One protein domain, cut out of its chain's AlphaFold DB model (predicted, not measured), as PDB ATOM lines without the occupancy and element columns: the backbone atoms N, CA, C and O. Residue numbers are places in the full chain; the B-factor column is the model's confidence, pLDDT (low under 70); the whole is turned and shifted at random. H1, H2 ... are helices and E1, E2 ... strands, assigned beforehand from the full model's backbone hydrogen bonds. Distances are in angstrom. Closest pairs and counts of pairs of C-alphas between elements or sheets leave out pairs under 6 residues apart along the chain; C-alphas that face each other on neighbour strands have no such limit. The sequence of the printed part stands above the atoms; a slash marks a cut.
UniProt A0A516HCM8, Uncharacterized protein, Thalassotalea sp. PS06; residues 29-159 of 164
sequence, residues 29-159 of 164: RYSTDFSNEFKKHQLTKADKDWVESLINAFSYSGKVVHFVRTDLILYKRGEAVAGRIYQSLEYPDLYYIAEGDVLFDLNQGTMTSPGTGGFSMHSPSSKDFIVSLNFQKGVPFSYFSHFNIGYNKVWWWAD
ATOM      1  N   ARG A  29      -3.735 -29.200 -18.528       90.38
ATOM      2  CA  ARG A  29      -2.899 -28.006 -18.528       90.38
ATOM      3  C   ARG A  29      -3.080 -27.220 -17.241       90.38
ATOM      4  O   ARG A  29      -4.194 -26.792 -16.923       90.38
ATOM      5  N   TYR A  30      -1.966 -26.944 -16.588       91.94
ATOM      6  CA  TYR A  30      -1.859 -26.015 -15.479       91.94
ATOM      7  C   TYR A  30      -1.083 -24.772 -15.901       91.94
ATOM      8  O   TYR A  30      -0.251 -24.810 -16.812       91.94
ATOM      9  N   SER A  31      -1.350 -23.653 -15.238       94.06
ATOM     10  CA  SER A  31      -0.569 -22.433 -15.419       94.06
ATOM     11  C   SER A  31      -0.659 -21.512 -14.217       94.06
ATOM     12  O   SER A  31      -1.669 -21.492 -13.515       94.06
ATOM     13  N   THR A  32       0.377 -20.709 -14.015       94.81
ATOM     14  CA  THR A  32       0.378 -19.623 -13.037       94.81
ATOM     15  C   THR A  32       1.286 -18.487 -13.505       94.81
ATOM     16  O   THR A  32       2.106 -18.656 -14.413       94.81
ATOM     17  N   ASP A  33       1.094 -17.316 -12.913       93.62
ATOM     18  CA  ASP A  33       1.802 -16.088 -13.245       93.62
ATOM     19  C   ASP A  33       2.492 -15.535 -11.995       93.62
ATOM     20  O   ASP A  33       1.840 -15.025 -11.086       93.62
ATOM     21  N   PHE A  34       3.817 -15.637 -11.969       91.25
ATOM     22  CA  PHE A  34       4.688 -15.117 -10.920       91.25
ATOM     23  C   PHE A  34       5.107 -13.657 -11.174       91.25
ATOM     24  O   PHE A  34       5.966 -13.142 -10.462       91.25
ATOM     25  N   SER A  35       4.575 -12.979 -12.203       88.75
ATOM     26  CA  SER A  35       5.002 -11.616 -12.556       88.75
ATOM     27  C   SER A  35       4.491 -10.540 -11.602       88.75
ATOM     28  O   SER A  35       5.050  -9.447 -11.571       88.75
ATOM     29  N   ASN A  36       3.404 -10.814 -10.882       86.94
ATOM     30  CA  ASN A  36       2.775  -9.856  -9.978       86.94
ATOM     31  C   ASN A  36       3.273 -10.050  -8.547       86.94
ATOM     32  O   ASN A  36       3.688 -11.143  -8.170       86.94
ATOM     33  N   GLU A  37       3.184  -9.000  -7.731       92.31
ATOM     34  CA  GLU A  37       3.391  -9.147  -6.292       92.31
ATOM     35  C   GLU A  37       2.337 -10.086  -5.691       92.31
ATOM     36  O   GLU A  37       1.156 -10.032  -6.040       92.31
ATOM     37  N   PHE A  38       2.777 -10.934  -4.765       95.19
ATOM     38  CA  PHE A  38       1.942 -11.908  -4.074       95.19
ATOM     39  C   PHE A  38       2.317 -11.967  -2.593       95.19
ATOM     40  O   PHE A  38       3.441 -11.648  -2.186       95.19
ATOM     41  N   LYS A  39       1.366 -12.377  -1.762       96.81
ATOM     42  CA  LYS A  39       1.567 -12.585  -0.331       96.81
ATOM     43  C   LYS A  39       2.033 -14.000  -0.065       96.81
ATOM     44  O   LYS A  39       1.742 -14.947  -0.792       96.81
ATOM     45  N   LYS A  40       2.748 -14.129   1.048       96.81
ATOM     46  CA  LYS A  40       3.316 -15.387   1.519       96.81
ATOM     47  C   LYS A  40       2.928 -15.602   2.959       96.81
ATOM     48  O   LYS A  40       2.985 -14.656   3.753       96.81
ATOM     49  N   HIS A  41       2.610 -16.846   3.292       97.50
ATOM     50  CA  HIS A  41       2.498 -17.267   4.678       97.50
ATOM     51  C   HIS A  41       3.778 -16.901   5.434       97.50
ATOM     52  O   HIS A  41       4.891 -17.113   4.946       97.50
ATOM     53  N   GLN A  42       3.608 -16.324   6.618       97.94
ATOM     54  CA  GLN A  42       4.712 -15.983   7.505       97.94
ATOM     55  C   GLN A  42       4.822 -17.075   8.556       97.94
ATOM     56  O   GLN A  42       3.880 -17.283   9.318       97.94
ATOM     57  N   LEU A  43       5.971 -17.755   8.607       97.06
ATOM     58  CA  LEU A  43       6.185 -18.818   9.584       97.06
ATOM     59  C   LEU A  43       6.040 -18.273  11.005       97.06
ATOM     60  O   LEU A  43       6.809 -17.419  11.460       97.06
ATOM     61  N   THR A  44       5.058 -18.812  11.709       97.88
ATOM     62  CA  THR A  44       4.782 -18.512  13.106       97.88
ATOM     63  C   THR A  44       5.712 -19.305  14.022       97.88
ATOM     64  O   THR A  44       6.488 -20.157  13.586       97.88
ATOM     65  N   LYS A  45       5.636 -19.045  15.331       97.88
ATOM     66  CA  LYS A  45       6.323 -19.889  16.315       97.88
ATOM     67  C   LYS A  45       5.818 -21.338  16.268       97.88
ATOM     68  O   LYS A  45       6.633 -22.247  16.240       97.88
ATOM     69  N   ALA A  46       4.503 -21.538  16.178       97.88
ATOM     70  CA  ALA A  46       3.911 -22.874  16.124       97.88
ATOM     71  C   ALA A  46       4.375 -23.672  14.893       97.88
ATOM     72  O   ALA A  46       4.610 -24.873  14.991       97.88
ATOM     73  N   ASP A  47       4.564 -22.999  13.753       97.81
ATOM     74  CA  ASP A  47       5.094 -23.638  12.544       97.81
ATOM     75  C   ASP A  47       6.522 -24.146  12.766       97.81
ATOM     76  O   ASP A  47       6.850 -25.270  12.393       97.81
ATOM     77  N   LYS A  48       7.366 -23.340  13.422       97.56
ATOM     78  CA  LYS A  48       8.750 -23.714  13.752       97.56
ATOM     79  C   LYS A  48       8.796 -24.866  14.750       97.56
ATOM     80  O   LYS A  48       9.511 -25.833  14.506       97.56
ATOM     81  N   ASP A  49       7.982 -24.806  15.801       98.12
ATOM     82  CA  ASP A  49       7.877 -25.876  16.799       98.12
ATOM     83  C   ASP A  49       7.431 -27.200  16.136       98.12
ATOM     84  O   ASP A  49       7.945 -28.277  16.450       98.12
ATOM     85  N   TRP A  50       6.519 -27.138  15.155       97.94
ATOM     86  CA  TRP A  50       6.131 -28.306  14.360       97.94
ATOM     87  C   TRP A  50       7.306 -28.863  13.545       97.94
ATOM     88  O   TRP A  50       7.530 -30.076  13.556       97.94
ATOM     89  N   VAL A  51       8.085 -28.006  12.876       97.31
ATOM     90  CA  VAL A  51       9.279 -28.432  12.125       97.31
ATOM     91  C   VAL A  51      10.299 -29.093  13.049       97.31
ATOM     92  O   VAL A  51      10.810 -30.160  12.721       97.31
ATOM     93  N   GLU A  52      10.560 -28.523  14.225       97.38
ATOM     94  CA  GLU A  52      11.462 -29.120  15.215       97.38
ATOM     95  C   GLU A  52      10.975 -30.499  15.670       97.38
ATOM     96  O   GLU A  52      11.762 -31.446  15.744       97.38
ATOM     97  N   SER A  53       9.668 -30.657  15.907       97.44
ATOM     98  CA  SER A  53       9.089 -31.961  16.252       97.44
ATOM     99  C   SER A  53       9.302 -33.002  15.148       97.44
ATOM    100  O   SER A  53       9.628 -34.154  15.440       97.44
ATOM    101  N   LEU A  54       9.193 -32.585  13.883       95.56
ATOM    102  CA  LEU A  54       9.423 -33.429  12.717       95.56
ATOM    103  C   LEU A  54      10.897 -33.855  12.631       95.56
ATOM    104  O   LEU A  54      11.187 -35.042  12.497       95.56
ATOM    105  N   ILE A  55      11.827 -32.905  12.753       96.31
ATOM    106  CA  ILE A  55      13.274 -33.163  12.735       96.31
ATOM    107  C   ILE A  55      13.649 -34.172  13.826       96.31
ATOM    108  O   ILE A  55      14.336 -35.154  13.542       96.31
ATOM    109  N   ASN A  56      13.150 -33.969  15.049       96.81
ATOM    110  CA  ASN A  56      13.409 -34.855  16.181       96.81
ATOM    111  C   ASN A  56      12.840 -36.261  15.951       96.81
ATOM    112  O   ASN A  56      13.537 -37.249  16.178       96.81
ATOM    113  N   ALA A  57      11.603 -36.362  15.453       95.62
ATOM    114  CA  ALA A  57      10.959 -37.643  15.170       95.62
ATOM    115  C   ALA A  57      11.734 -38.476  14.136       95.62
ATOM    116  O   ALA A  57      11.827 -39.694  14.274       95.62
ATOM    117  N   PHE A  58      12.326 -37.825  13.131       93.31
ATOM    118  CA  PHE A  58      13.143 -38.483  12.110       93.31
ATOM    119  C   PHE A  58      14.638 -38.544  12.447       93.31
ATOM    120  O   PHE A  58      15.407 -39.088  11.657       93.31
ATOM    121  N   SER A  59      15.065 -38.004  13.598       94.94
ATOM    122  CA  SER A  59      16.487 -37.841  13.952       94.94
ATOM    123  C   SER A  59      17.305 -37.197  12.819       94.94
ATOM    124  O   SER A  59      18.443 -37.582  12.547       94.94
ATOM    125  N   TYR A  60      16.697 -36.240  12.115       93.00
ATOM    126  CA  TYR A  60      17.298 -35.605  10.950       93.00
ATOM    127  C   TYR A  60      18.298 -34.520  11.371       93.00
ATOM    128  O   TYR A  60      18.051 -33.761  12.301       93.00
ATOM    129  N   SER A  61      19.435 -34.431  10.681       92.88
ATOM    130  CA  SER A  61      20.516 -33.480  11.002       92.88
ATOM    131  C   SER A  61      20.978 -32.637   9.811       92.88
ATOM    132  O   SER A  61      21.890 -31.822   9.945       92.88
ATOM    133  N   GLY A  62      20.370 -32.827   8.638       91.12
ATOM    134  CA  GLY A  62      20.709 -32.065   7.441       91.12
ATOM    135  C   GLY A  62      19.963 -30.732   7.342       91.12
ATOM    136  O   GLY A  62      19.241 -30.304   8.244       91.12
ATOM    137  N   LYS A  63      20.118 -30.061   6.196       91.56
ATOM    138  CA  LYS A  63      19.419 -28.802   5.911       91.56
ATOM    139  C   LYS A  63      17.927 -29.061   5.696       91.56
ATOM    140  O   LYS A  63      17.560 -29.971   4.952       91.56
ATOM    141  N   VAL A  64      17.091 -28.229   6.311       94.19
ATOM    142  CA  VAL A  64      15.652 -28.160   6.038       94.19
ATOM    143  C   VAL A  64      15.394 -27.009   5.075       94.19
ATOM    144  O   VAL A  64      15.946 -25.925   5.253       94.19
ATOM    145  N   VAL A  65      14.589 -27.257   4.045       95.25
ATOM    146  CA  VAL A  65      14.130 -26.222   3.107       95.25
ATOM    147  C   VAL A  65      12.645 -25.995   3.330       95.25
ATOM    148  O   VAL A  65      11.865 -26.947   3.284       95.25
ATOM    149  N   HIS A  66      12.252 -24.753   3.575       97.25
ATOM    150  CA  HIS A  66      10.880 -24.357   3.851       97.25
ATOM    151  C   HIS A  66      10.242 -23.786   2.595       97.25
ATOM    152  O   HIS A  66      10.798 -22.907   1.946       97.25
ATOM    153  N   PHE A  67       9.034 -24.243   2.304       96.75
ATOM    154  CA  PHE A  67       8.179 -23.775   1.228       96.75
ATOM    155  C   PHE A  67       6.906 -23.201   1.847       96.75
ATOM    156  O   PHE A  67       6.112 -23.935   2.428       96.75
ATOM    157  N   VAL A  68       6.703 -21.891   1.753       98.06
ATOM    158  CA  VAL A  68       5.544 -21.208   2.347       98.06
ATOM    159  C   VAL A  68       4.464 -20.969   1.307       98.06
ATOM    160  O   VAL A  68       4.763 -20.632   0.162       98.06
ATOM    161  N   ARG A  69       3.201 -21.155   1.699       97.50
ATOM    162  CA  ARG A  69       2.056 -20.989   0.805       97.50
ATOM    163  C   ARG A  69       1.954 -19.544   0.332       97.50
ATOM    164  O   ARG A  69       2.194 -18.612   1.101       97.50
ATOM    165  N   THR A  70       1.576 -19.376  -0.925       97.50
ATOM    166  CA  THR A  70       1.335 -18.078  -1.559       97.50
ATOM    167  C   THR A  70      -0.154 -17.876  -1.843       97.50
ATOM    168  O   THR A  70      -0.930 -18.836  -1.802       97.50
ATOM    169  N   ASP A  71      -0.555 -16.641  -2.138       95.88
ATOM    170  CA  ASP A  71      -1.883 -16.313  -2.680       95.88
ATOM    171  C   ASP A  71      -1.907 -16.251  -4.220       95.88
ATOM    172  O   ASP A  71      -2.872 -15.761  -4.809       95.88
ATOM    173  N   LEU A  72      -0.872 -16.785  -4.880       95.75
ATOM    174  CA  LEU A  72      -0.837 -16.923  -6.332       95.75
ATOM    175  C   LEU A  72      -1.989 -17.799  -6.827       95.75
ATOM    176  O   LEU A  72      -2.322 -18.833  -6.242       95.75
ATOM    177  N   ILE A  73      -2.563 -17.402  -7.960       95.19
ATOM    178  CA  ILE A  73      -3.652 -18.139  -8.593       95.19
ATOM    179  C   ILE A  73      -3.061 -19.268  -9.437       95.19
ATOM    180  O   ILE A  73      -2.226 -19.042 -10.318       95.19
ATOM    181  N   LEU A  74      -3.536 -20.488  -9.190       94.31
ATOM    182  CA  LEU A  74      -3.333 -21.616 -10.087       94.31
ATOM    183  C   LEU A  74      -4.520 -21.701 -11.045       94.31
ATOM    184  O   LEU A  74      -5.672 -21.699 -10.615       94.31
ATOM    185  N   TYR A  75      -4.234 -21.836 -12.332       94.75
ATOM    186  CA  TYR A  75      -5.238 -22.127 -13.343       94.75
ATOM    187  C   TYR A  75      -5.127 -23.587 -13.774       94.75
ATOM    188  O   TYR A  75      -4.031 -24.053 -14.083       94.75
ATOM    189  N   LYS A  76      -6.261 -24.288 -13.838       92.31
ATOM    190  CA  LYS A  76      -6.414 -25.642 -14.384       92.31
ATOM    191  C   LYS A  76      -7.363 -25.554 -15.572       92.31
ATOM    192  O   LYS A  76      -8.494 -25.108 -15.422       92.31
ATOM    193  N   ARG A  77      -6.900 -25.927 -16.768       91.62
ATOM    194  CA  ARG A  77      -7.669 -25.812 -18.029       91.62
ATOM    195  C   ARG A  77      -8.229 -24.396 -18.276       91.62
ATOM    196  O   ARG A  77      -9.273 -24.232 -18.891       91.62
ATOM    197  N   GLY A  78      -7.508 -23.371 -17.812       92.44
ATOM    198  CA  GLY A  78      -7.901 -21.962 -17.933       92.44
ATOM    199  C   GLY A  78      -8.829 -21.450 -16.827       92.44
ATOM    200  O   GLY A  78      -9.063 -20.247 -16.755       92.44
ATOM    201  N   GLU A  79      -9.303 -22.314 -15.931       94.69
ATOM    202  CA  GLU A  79     -10.148 -21.932 -14.799       94.69
ATOM    203  C   GLU A  79      -9.313 -21.767 -13.532       94.69
ATOM    204  O   GLU A  79      -8.425 -22.576 -13.253       94.69
ATOM    205  N   ALA A  80      -9.586 -20.719 -12.755       94.62
ATOM    206  CA  ALA A  80      -8.933 -20.523 -11.468       94.62
ATOM    207  C   ALA A  80      -9.366 -21.631 -10.499       94.62
ATOM    208  O   ALA A  80     -10.557 -21.839 -10.264       94.62
ATOM    209  N   VAL A  81      -8.394 -22.321  -9.912       90.38
ATOM    210  CA  VAL A  81      -8.622 -23.377  -8.927       90.38
ATOM    211  C   VAL A  81      -7.955 -23.026  -7.607       90.38
ATOM    212  O   VAL A  81      -6.989 -22.263  -7.559       90.38
ATOM    213  N   ALA A  82      -8.449 -23.622  -6.523       81.56
ATOM    214  CA  ALA A  82      -7.809 -23.567  -5.212       81.56
ATOM    215  C   ALA A  82      -6.533 -24.434  -5.197       81.56
ATOM    216  O   ALA A  82      -6.458 -25.445  -4.504       81.56
ATOM    217  N   GLY A  83      -5.548 -24.055  -6.011       79.62
ATOM    218  CA  GLY A  83      -4.224 -24.655  -6.026       79.62
ATOM    219  C   GLY A  83      -3.369 -24.180  -4.860       79.62
ATOM    220  O   GLY A  83      -3.644 -23.162  -4.217       79.62
ATOM    221  N   ARG A  84      -2.306 -24.924  -4.577       92.19
ATOM    222  CA  ARG A  84      -1.336 -24.610  -3.537       92.19
ATOM    223  C   ARG A  84       0.031 -24.456  -4.179       92.19
ATOM    224  O   ARG A  84       0.733 -25.426  -4.469       92.19
ATOM    225  N   ILE A  85       0.375 -23.193  -4.382       95.31
ATOM    226  CA  ILE A  85       1.678 -22.752  -4.856       95.31
ATOM    227  C   ILE A  85       2.470 -22.292  -3.639       95.31
ATOM    228  O   ILE A  85       2.005 -21.445  -2.866       95.31
ATOM    229  N   TYR A  86       3.662 -22.846  -3.471       96.50
ATOM    230  CA  TYR A  86       4.557 -22.539  -2.370       96.50
ATOM    231  C   TYR A  86       5.867 -21.966  -2.899       96.50
ATOM    232  O   TYR A  86       6.419 -22.508  -3.849       96.50
ATOM    233  N   GLN A  87       6.397 -20.924  -2.262       96.69
ATOM    234  CA  GLN A  87       7.730 -20.390  -2.561       96.69
ATOM    235  C   GLN A  87       8.721 -20.836  -1.486       96.69
ATOM    236  O   GLN A  87       8.389 -20.807  -0.297       96.69
ATOM    237  N   SER A  88       9.942 -21.210  -1.874       96.25
ATOM    238  CA  SER A  88      10.996 -21.485  -0.897       96.25
ATOM    239  C   SER A  88      11.463 -20.209  -0.186       96.25
ATOM    240  O   SER A  88      11.618 -19.151  -0.800       96.25
ATOM    241  N   LEU A  89      11.706 -20.308   1.122       96.88
ATOM    242  CA  LEU A  89      12.326 -19.233   1.902       96.88
ATOM    243  C   LEU A  89      13.838 -19.161   1.674       96.88
ATOM    244  O   LEU A  89      14.409 -18.074   1.669       96.88
ATOM    245  N   GLU A  90      14.489 -20.307   1.490       96.19
ATOM    246  CA  GLU A  90      15.933 -20.416   1.284       96.19
ATOM    247  C   GLU A  90      16.344 -20.133  -0.162       96.19
ATOM    248  O   GLU A  90      17.476 -19.713  -0.395       96.19
ATOM    249  N   TYR A  91      15.445 -20.372  -1.120       94.38
ATOM    250  CA  TYR A  91      15.690 -20.193  -2.548       94.38
ATOM    251  C   TYR A  91      14.491 -19.483  -3.204       94.38
ATOM    252  O   TYR A  91      13.582 -20.148  -3.692       94.38
ATOM    253  N   PRO A  92      14.457 -18.140  -3.235       94.25
ATOM    254  CA  PRO A  92      13.276 -17.387  -3.679       94.25
ATOM    255  C   PRO A  92      12.811 -17.672  -5.117       94.25
ATOM    256  O   PRO A  92      11.639 -17.483  -5.430       94.25
ATOM    257  N   ASP A  93      13.696 -18.164  -5.982       92.94
ATOM    258  CA  ASP A  93      13.346 -18.537  -7.357       92.94
ATOM    259  C   ASP A  93      12.758 -19.955  -7.474       92.94
ATOM    260  O   ASP A  93      12.374 -20.369  -8.570       92.94
ATOM    261  N   LEU A  94      12.683 -20.699  -6.362       92.75
ATOM    262  CA  LEU A  94      12.103 -22.036  -6.302       92.75
ATOM    263  C   LEU A  94      10.651 -22.010  -5.837       92.75
ATOM    264  O   LEU A  94      10.331 -21.540  -4.739       92.75
ATOM    265  N   TYR A  95       9.793 -22.631  -6.638       93.88
ATOM    266  CA  TYR A  95       8.370 -22.759  -6.373       93.88
ATOM    267  C   TYR A  95       7.942 -24.212  -6.461       93.88
ATOM    268  O   TYR A  95       8.269 -24.901  -7.416       93.88
ATOM    269  N   TYR A  96       7.178 -24.672  -5.482       92.75
ATOM    270  CA  TYR A  96       6.591 -26.001  -5.477       92.75
ATOM    271  C   TYR A  96       5.075 -25.899  -5.644       92.75
ATOM    272  O   TYR A  96       4.425 -25.113  -4.950       92.75
ATOM    273  N   ILE A  97       4.503 -26.688  -6.551       91.88
ATOM    274  CA  ILE A  97       3.067 -26.689  -6.852       91.88
ATOM    275  C   ILE A  97       2.502 -28.074  -6.555       91.88
ATOM    276  O   ILE A  97       2.819 -29.052  -7.231       91.88
ATOM    277  N   ALA A  98       1.647 -28.159  -5.532       88.56
ATOM    278  CA  ALA A  98       1.204 -29.440  -4.984       88.56
ATOM    279  C   ALA A  98       0.295 -30.238  -5.935       88.56
ATOM    280  O   ALA A  98       0.348 -31.468  -5.935       88.56
ATOM    281  N   GLU A  99      -0.518 -29.552  -6.738       83.88
ATOM    282  CA  GLU A  99      -1.518 -30.138  -7.643       83.88
ATOM    283  C   GLU A  99      -0.898 -30.845  -8.859       83.88
ATOM    284  O   GLU A  99      -1.582 -31.626  -9.509       83.88
ATOM    285  N   GLY A 100       0.395 -30.632  -9.121       77.50
ATOM    286  CA  GLY A 100       1.177 -31.400 -10.096       77.50
ATOM    287  C   GLY A 100       2.404 -32.087  -9.499       77.50
ATOM    288  O   GLY A 100       3.137 -32.726 -10.240       77.50
ATOM    289  N   ASP A 101       2.649 -31.936  -8.190       82.50
ATOM    290  CA  ASP A 101       3.883 -32.384  -7.521       82.50
ATOM    291  C   ASP A 101       5.145 -31.930  -8.280       82.50
ATOM    292  O   ASP A 101       6.069 -32.702  -8.524       82.50
ATOM    293  N   VAL A 102       5.161 -30.664  -8.706       86.75
ATOM    294  CA  VAL A 102       6.239 -30.095  -9.526       86.75
ATOM    295  C   VAL A 102       6.987 -29.005  -8.777       86.75
ATOM    296  O   VAL A 102       6.402 -28.232  -8.014       86.75
ATOM    297  N   LEU A 103       8.286 -28.926  -9.034       89.88
ATOM    298  CA  LEU A 103       9.162 -27.847  -8.613       89.88
ATOM    299  C   LEU A 103       9.579 -27.035  -9.845       89.88
ATOM    300  O   LEU A 103      10.045 -27.589 -10.836       89.88
ATOM    301  N   PHE A 104       9.446 -25.719  -9.768       90.69
ATOM    302  CA  PHE A 104       9.947 -24.765 -10.747       90.69
ATOM    303  C   PHE A 104      11.148 -24.023 -10.172       90.69
ATOM    304  O   PHE A 104      11.066 -23.501  -9.064       90.69
ATOM    305  N   ASP A 105      12.231 -23.942 -10.939       91.06
ATOM    306  CA  ASP A 105      13.351 -23.031 -10.700       91.06
ATOM    307  C   ASP A 105      13.299 -21.944 -11.778       91.06
ATOM    308  O   ASP A 105      13.709 -22.164 -12.920       91.06
ATOM    309  N   LEU A 106      12.730 -20.782 -11.436       89.88
ATOM    310  CA  LEU A 106      12.538 -19.687 -12.393       89.88
ATOM    311  C   LEU A 106      13.867 -19.082 -12.851       89.88
ATOM    312  O   LEU A 106      13.965 -18.624 -13.987       89.88
ATOM    313  N   ASN A 107      14.894 -19.123 -12.001       89.25
ATOM    314  CA  ASN A 107      16.231 -18.639 -12.332       89.25
ATOM    315  C   ASN A 107      16.930 -19.572 -13.334       89.25
ATOM    316  O   ASN A 107      17.607 -19.113 -14.249       89.25
ATOM    317  N   GLN A 108      16.749 -20.887 -13.191       86.88
ATOM    318  CA  GLN A 108      17.321 -21.866 -14.122       86.88
ATOM    319  C   GLN A 108      16.429 -22.167 -15.329       86.88
ATOM    320  O   GLN A 108      16.892 -22.809 -16.271       86.88
ATOM    321  N   GLY A 109      15.166 -21.737 -15.315       87.88
ATOM    322  CA  GLY A 109      14.194 -22.091 -16.346       87.88
ATOM    323  C   GLY A 109      13.938 -23.597 -16.399       87.88
ATOM    324  O   GLY A 109      13.743 -24.151 -17.481       87.88
ATOM    325  N   THR A 110      13.964 -24.272 -15.248       87.12
ATOM    326  CA  THR A 110      13.764 -25.723 -15.164       87.12
ATOM    327  C   THR A 110      12.505 -26.079 -14.387       87.12
ATOM    328  O   THR A 110      12.064 -25.365 -13.485       87.12
ATOM    329  N   MET A 111      11.927 -27.216 -14.763       87.44
ATOM    330  CA  MET A 111      10.853 -27.881 -14.042       87.44
ATOM    331  C   MET A 111      11.359 -29.268 -13.651       87.44
ATOM    332  O   MET A 111      11.878 -30.003 -14.499       87.44
ATOM    333  N   THR A 112      11.228 -29.629 -12.381       86.00
ATOM    334  CA  THR A 112      11.651 -30.929 -11.857       86.00
ATOM    335  C   THR A 112      10.533 -31.576 -11.049       86.00
ATOM    336  O   THR A 112       9.668 -30.896 -10.497       86.00
ATOM    337  N   SER A 113      10.520 -32.905 -10.999       79.06
ATOM    338  CA  SER A 113       9.678 -33.662 -10.070       79.06
ATOM    339  C   SER A 113      10.495 -34.121  -8.862       79.06
ATOM    340  O   SER A 113      11.729 -34.205  -8.939       79.06
ATOM    341  N   PRO A 114       9.836 -34.487  -7.750       66.38
ATOM    342  CA  PRO A 114      10.489 -35.170  -6.642       66.38
ATOM    343  C   PRO A 114      11.198 -36.451  -7.061       66.38
ATOM    344  O   PRO A 114      12.234 -36.766  -6.485       66.38
ATOM    345  N   GLY A 115      10.691 -37.163  -8.073       62.22
ATOM    346  CA  GLY A 115      11.256 -38.422  -8.549       62.22
ATOM    347  C   GLY A 115      11.475 -39.465  -7.442       62.22
ATOM    348  O   GLY A 115      11.065 -39.315  -6.288       62.22
ATOM    349  N   THR A 116      12.167 -40.549  -7.782       49.12
ATOM    350  CA  THR A 116      12.594 -41.555  -6.804       49.12
ATOM    351  C   THR A 116      13.840 -41.044  -6.072       49.12
ATOM    352  O   THR A 116      14.960 -41.222  -6.540       49.12
ATOM    353  N   GLY A 117      13.644 -40.371  -4.931       55.50
ATOM    354  CA  GLY A 117      14.721 -39.938  -4.026       55.50
ATOM    355  C   GLY A 117      15.057 -38.438  -4.000       55.50
ATOM    356  O   GLY A 117      15.986 -38.067  -3.288       55.50
ATOM    357  N   GLY A 118      14.337 -37.574  -4.730       63.44
ATOM    358  CA  GLY A 118      14.724 -36.169  -4.920       63.44
ATOM    359  C   GLY A 118      14.375 -35.210  -3.776       63.44
ATOM    360  O   GLY A 118      15.218 -34.383  -3.437       63.44
ATOM    361  N   PHE A 119      13.200 -35.300  -3.134       73.31
ATOM    362  CA  PHE A 119      12.908 -34.512  -1.921       73.31
ATOM    363  C   PHE A 119      11.899 -35.175  -0.973       73.31
ATOM    364  O   PHE A 119      10.830 -35.599  -1.400       73.31
ATOM    365  N   SER A 120      12.200 -35.202   0.334       82.75
ATOM    366  CA  SER A 120      11.276 -35.684   1.378       82.75
ATOM    367  C   SER A 120      10.372 -34.549   1.853       82.75
ATOM    368  O   SER A 120      10.745 -33.802   2.760       82.75
ATOM    369  N   MET A 121       9.223 -34.382   1.197       88.88
ATOM    370  CA  MET A 121       8.283 -33.289   1.461       88.88
ATOM    371  C   MET A 121       7.295 -33.653   2.576       88.88
ATOM    372  O   MET A 121       6.580 -34.649   2.491       88.88
ATOM    373  N   HIS A 122       7.198 -32.807   3.600       91.50
ATOM    374  CA  HIS A 122       6.290 -32.975   4.734       91.50
ATOM    375  C   HIS A 122       5.449 -31.721   4.927       91.50
ATOM    376  O   HIS A 122       5.942 -30.604   4.801       91.50
ATOM    377  N   SER A 123       4.174 -31.897   5.262       93.25
ATOM    378  CA  SER A 123       3.251 -30.780   5.467       93.25
ATOM    379  C   SER A 123       2.418 -30.987   6.731       93.25
ATOM    380  O   SER A 123       1.906 -32.096   6.926       93.25
ATOM    381  N   PRO A 124       2.221 -29.950   7.567       94.00
ATOM    382  CA  PRO A 124       1.266 -30.003   8.670       94.00
ATOM    383  C   PRO A 124      -0.169 -30.143   8.139       94.00
ATOM    384  O   PRO A 124      -0.424 -30.118   6.929       94.00
ATOM    385  N   SER A 125      -1.138 -30.279   9.041       93.12
ATOM    386  CA  SER A 125      -2.560 -30.319   8.680       93.12
ATOM    387  C   SER A 125      -3.052 -29.016   8.042       93.12
ATOM    388  O   SER A 125      -3.880 -29.083   7.138       93.12
ATOM    389  N   SER A 126      -2.511 -27.858   8.443       93.44
ATOM    390  CA  SER A 126      -2.901 -26.540   7.912       93.44
ATOM    391  C   SER A 126      -2.586 -26.356   6.427       93.44
ATOM    392  O   SER A 126      -3.293 -25.638   5.730       93.44
ATOM    393  N   LYS A 127      -1.539 -27.027   5.924       94.19
ATOM    394  CA  LYS A 127      -1.007 -26.866   4.556       94.19
ATOM    395  C   LYS A 127      -0.542 -25.443   4.220       94.19
ATOM    396  O   LYS A 127      -0.344 -25.148   3.043       94.19
ATOM    397  N   ASP A 128      -0.305 -24.592   5.215       96.50
ATOM    398  CA  ASP A 128       0.190 -23.222   5.001       96.50
ATOM    399  C   ASP A 128       1.699 -23.161   4.723       96.50
ATOM    400  O   ASP A 128       2.212 -22.175   4.194       96.50
ATOM    401  N   PHE A 129       2.417 -24.245   4.998       97.00
ATOM    402  CA  PHE A 129       3.789 -24.449   4.553       97.00
ATOM    403  C   PHE A 129       4.072 -25.939   4.335       97.00
ATOM    404  O   PHE A 129       3.278 -26.808   4.702       97.00
ATOM    405  N   ILE A 130       5.205 -26.225   3.707       95.06
ATOM    406  CA  ILE A 130       5.765 -27.553   3.472       95.06
ATOM    407  C   ILE A 130       7.259 -27.468   3.790       95.06
ATOM    408  O   ILE A 130       7.884 -26.432   3.572       95.06
ATOM    409  N   VAL A 131       7.844 -28.542   4.304       94.62
ATOM    410  CA  VAL A 131       9.292 -28.646   4.498       94.62
ATOM    411  C   VAL A 131       9.868 -29.817   3.733       94.62
ATOM    412  O   VAL A 131       9.243 -30.873   3.641       94.62
ATOM    413  N   SER A 132      11.079 -29.636   3.219       92.81
ATOM    414  CA  SER A 132      11.891 -30.702   2.656       92.81
ATOM    415  C   SER A 132      13.024 -31.057   3.613       92.81
ATOM    416  O   SER A 132      13.890 -30.220   3.880       92.81
ATOM    417  N   LEU A 133      13.026 -32.296   4.114       90.25
ATOM    418  CA  LEU A 133      14.102 -32.849   4.951       90.25
ATOM    419  C   LEU A 133      15.193 -33.553   4.130       90.25
ATOM    420  O   LEU A 133      16.012 -34.260   4.684       90.25
ATOM    421  N   ASN A 134      15.206 -33.456   2.806       85.69
ATOM    422  CA  ASN A 134      16.325 -33.937   1.989       85.69
ATOM    423  C   ASN A 134      16.213 -33.276   0.624       85.69
ATOM    424  O   ASN A 134      15.799 -33.905  -0.343       85.69
ATOM    425  N   PHE A 135      16.456 -31.972   0.574       86.00
ATOM    426  CA  PHE A 135      16.237 -31.222  -0.649       86.00
ATOM    427  C   PHE A 135      17.386 -31.438  -1.641       86.00
ATOM    428  O   PHE A 135      18.471 -30.883  -1.469       86.00
ATOM    429  N   GLN A 136      17.140 -32.220  -2.691       80.44
ATOM    430  CA  GLN A 136      17.964 -32.239  -3.905       80.44
ATOM    431  C   GLN A 136      17.263 -31.414  -4.994       80.44
ATOM    432  O   GLN A 136      16.172 -30.927  -4.762       80.44
ATOM    433  N   LYS A 137      17.846 -31.164  -6.172       68.25
ATOM    434  CA  LYS A 137      17.155 -30.366  -7.216       68.25
ATOM    435  C   LYS A 137      16.089 -31.147  -8.006       68.25
ATOM    436  O   LYS A 137      15.479 -30.592  -8.915       68.25
ATOM    437  N   GLY A 138      15.792 -32.382  -7.597       76.56
ATOM    438  CA  GLY A 138      14.757 -33.219  -8.202       76.56
ATOM    439  C   GLY A 138      15.213 -33.815  -9.524       76.56
ATOM    440  O   GLY A 138      16.357 -33.627  -9.945       76.56
ATOM    441  N   VAL A 139      14.319 -34.548 -10.180       77.81
ATOM    442  CA  VAL A 139      14.572 -35.120 -11.505       77.81
ATOM    443  C   VAL A 139      14.018 -34.158 -12.556       77.81
ATOM    444  O   VAL A 139      12.821 -33.861 -12.518       77.81
ATOM    445  N   PRO A 140      14.846 -33.633 -13.475       79.38
ATOM    446  CA  PRO A 140      14.370 -32.720 -14.504       79.38
ATOM    447  C   PRO A 140      13.420 -33.429 -15.464       79.38
ATOM    448  O   PRO A 140      13.671 -34.560 -15.880       79.38
ATOM    449  N   PHE A 141      12.353 -32.737 -15.856       73.19
ATOM    450  CA  PHE A 141      11.495 -33.218 -16.931       73.19
ATOM    451  C   PHE A 141      12.216 -33.069 -18.272       73.19
ATOM    452  O   PHE A 141      12.674 -31.987 -18.637       73.19
ATOM    453  N   SER A 142      12.324 -34.169 -19.014       63.84
ATOM    454  CA  SER A 142      13.024 -34.234 -20.304       63.84
ATOM    455  C   SER A 142      12.204 -33.684 -21.477       63.84
ATOM    456  O   SER A 142      12.755 -33.442 -22.551       63.84
ATOM    457  N   TYR A 143      10.900 -33.454 -21.293       64.56
ATOM    458  CA  TYR A 143       9.988 -33.053 -22.364       64.56
ATOM    459  C   TYR A 143       9.678 -31.553 -22.335       64.56
ATOM    460  O   TYR A 143       8.641 -31.116 -21.837       64.56
ATOM    461  N   PHE A 144      10.554 -30.757 -22.946       59.34
ATOM    462  CA  PHE A 144      10.378 -29.305 -23.110       59.34
ATOM    463  C   PHE A 144       9.122 -28.900 -23.909       59.34
ATOM    464  O   PHE A 144       8.749 -27.733 -23.905       59.34
ATOM    465  N   SER A 145       8.443 -29.834 -24.588       59.56
ATOM    466  CA  SER A 145       7.143 -29.583 -25.229       59.56
ATOM    467  C   SER A 145       5.979 -29.493 -24.237       59.56
ATOM    468  O   SER A 145       4.912 -29.004 -24.599       59.56
ATOM    469  N   HIS A 146       6.165 -29.968 -23.002       70.31
ATOM    470  CA  HIS A 146       5.100 -30.082 -22.008       70.31
ATOM    471  C   HIS A 146       5.146 -29.017 -20.920       70.31
ATOM    472  O   HIS A 146       4.278 -29.014 -20.053       70.31
ATOM    473  N   PHE A 147       6.095 -28.086 -20.980       77.50
ATOM    474  CA  PHE A 147       6.097 -26.919 -20.114       77.50
ATOM    475  C   PHE A 147       6.756 -25.719 -20.785       77.50
ATOM    476  O   PHE A 147       7.526 -25.842 -21.735       77.50
ATOM    477  N   ASN A 148       6.472 -24.536 -20.263       84.44
ATOM    478  CA  ASN A 148       7.188 -23.322 -20.608       84.44
ATOM    479  C   ASN A 148       7.383 -22.483 -19.357       84.44
ATOM    480  O   ASN A 148       6.486 -22.400 -18.520       84.44
ATOM    481  N   ILE A 149       8.542 -21.840 -19.276       83.56
ATOM    482  CA  ILE A 149       8.864 -20.839 -18.269       83.56
ATOM    483  C   ILE A 149       9.316 -19.609 -19.052       83.56
ATOM    484  O   ILE A 149      10.370 -19.624 -19.686       83.56
ATOM    485  N   GLY A 150       8.492 -18.567 -19.072       80.44
ATOM    486  CA  GLY A 150       8.755 -17.356 -19.842       80.44
ATOM    487  C   GLY A 150       8.180 -16.131 -19.150       80.44
ATOM    488  O   GLY A 150       6.999 -16.106 -18.822       80.44
ATOM    489  N   TYR A 151       9.010 -15.105 -18.936       77.62
ATOM    490  CA  TYR A 151       8.603 -13.835 -18.314       77.62
ATOM    491  C   TYR A 151       7.842 -14.013 -16.986       77.62
ATOM    492  O   TYR A 151       6.797 -13.396 -16.788       77.62
ATOM    493  N   ASN A 152       8.340 -14.879 -16.093       84.81
ATOM    494  CA  ASN A 152       7.693 -15.245 -14.822       84.81
ATOM    495  C   ASN A 152       6.322 -15.924 -14.968       84.81
ATOM    496  O   ASN A 152       5.626 -16.120 -13.982       84.81
ATOM    497  N   LYS A 153       5.931 -16.341 -16.169       89.75
ATOM    498  CA  LYS A 153       4.730 -17.138 -16.406       89.75
ATOM    499  C   LYS A 153       5.142 -18.562 -16.675       89.75
ATOM    500  O   LYS A 153       6.094 -18.809 -17.419       89.75
ATOM    501  N   VAL A 154       4.402 -19.493 -16.092       91.38
ATOM    502  CA  VAL A 154       4.619 -20.909 -16.345       91.38
ATOM    503  C   VAL A 154       3.331 -21.574 -16.779       91.38
ATOM    504  O   VAL A 154       2.239 -21.248 -16.308       91.38
ATOM    505  N   TRP A 155       3.465 -22.538 -17.674       91.75
ATOM    506  CA  TRP A 155       2.435 -23.534 -17.914       91.75
ATOM    507  C   TRP A 155       3.089 -24.893 -18.053       91.75
ATOM    508  O   TRP A 155       4.230 -24.987 -18.501       91.75
ATOM    509  N   TRP A 156       2.363 -25.933 -17.675       90.12
ATOM    510  CA  TRP A 156       2.792 -27.306 -17.868       90.12
ATOM    511  C   TRP A 156       1.587 -28.224 -18.040       90.12
ATOM    512  O   TRP A 156       0.460 -27.865 -17.689       90.12
ATOM    513  N   TRP A 157       1.827 -29.391 -18.613       86.44
ATOM    514  CA  TRP A 157       0.868 -30.483 -18.664       86.44
ATOM    515  C   TRP A 157       1.181 -31.469 -17.551       86.44
ATOM    516  O   TRP A 157       2.349 -31.726 -17.278       86.44
ATOM    517  N   ALA A 158       0.153 -31.983 -16.888       81.75
ATOM    518  CA  ALA A 158       0.295 -33.010 -15.872       81.75
ATOM    519  C   ALA A 158      -0.953 -33.882 -15.787       81.75
ATOM    520  O   ALA A 158      -2.040 -33.459 -16.190       81.75
ATOM    521  N   ASP A 159      -0.793 -35.096 -15.264       76.00
ATOM    522  CA  ASP A 159      -1.944 -35.925 -14.910       76.00
ATOM    523  C   ASP A 159      -2.644 -35.308 -13.699       76.00
ATOM    524  O   ASP A 159      -2.028 -34.642 -12.860       76.00
TER     525      ASP A 159
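What this domain is: This is residues 29 to 159 of the 164 residues of an uncharacterized protein of Thalassotalea sp. PS06 (UniProt A0A516HCM8). A sheet of six short strands, curled like part of a barrel, runs along much of the domain's length, with a second sheet of five strands at one end and the single helix H1 at the other. Residues 114 to 128 run from one edge of the curled sheet to its other edge, past its open side, and short unnamed pairings at residues 121 to 122 and 139 to 140 extend the two edges, E9 and E8. The 131 printed residues, with one named helix and eleven named strands, follow the order E1 H1 E2 E3 E4 E5 E6 E7 E8 E9 E10 E11; the class is mixed, helices and strands, with under half of the residues, 59 of 131, in named elements. The sheets run E8 E7 E6 E5 E2 E9 and E4 E3 E1 E11 E10, both antiparallel throughout. The whole is compact, with a radius of gyration of the C-alphas of 14.6 A and spans of 42 by 29 by 25 A.

How they stand to each other: E1, residues 29 to 33, is an inner strand of the five-stranded sheet. One antiparallel neighbour is E11, residues 153 to 158, with N 30 and O 156 at 2.8 A. The other is E3, residues 74 to 76, with N 75 and O 31 at 2.8 A. The edge strands are E4, residues 79 to 81, which forms a hairpin with E3, N 76 and O 79 at 2.8 A, and E10, residues 147 to 150, which forms a hairpin with E11, N 148 and O 155 at 2.9 A. H1, residues 45 to 57, is not on this sheet. H1 is on the six-stranded sheet but only grazes it, with residues 47 to 54; its closest C-alpha pair with E9, residues 129 to 132, is Val 51 and Val 131, at 7.6 A. Every O i to N i+4 pair of H1 is within hydrogen-bond range. E9 is an edge strand beside E2, residues 65 to 69, with N 67 and O 130 at 2.8 A. E2 neighbours E5, residues 85 to 88, with N 87 and O 68 at 2.9 A. E5, E6 at residues 94 to 97, E7 at 102 to 105 and E8 at 110 to 113 form a meander, each strand the antiparallel neighbour of the one before, in successive hairpins: N 86 and O 96 at 2.8 A, N 104 and O 95 at 2.8 A, N 112 and O 103 at 2.8 A. This sheet is strongly twisted, and its way across turns by 105 degrees. Between the sheets, the closest C-alphas of E3 and E5, Leu 74 and Ile 85, are at 7.3 A, and those of E8 and E10, Thr 110 and Ile 149, at 7.6 A.

Where its parts are: E1 begins at C-alpha 29, (-2.899, -28.006, -18.528), and is 13.9 A long. H1, 18.4 A long, begins at C-alpha 45, (6.323, -19.889, 16.315). E2 measures 13.4 A. E11, the longest strand by residues, measures 16.5 A and ends at C-alpha 158, (0.295, -33.010, -15.872).

The domain as a whole: The C-alphas farthest apart, Ser 59 and Gly 78, are separated by 43.2 A, while the first and last printed C-alphas, Arg 29 and Asp 159, are 8.8 A apart. The printed part has no cut. The long links are E1 to H1, E8 to E9 and E9 to E10. The mean pLDDT of the printed part is 88.6; residues 114 to 118, 137 and 142 to 145 are under 70.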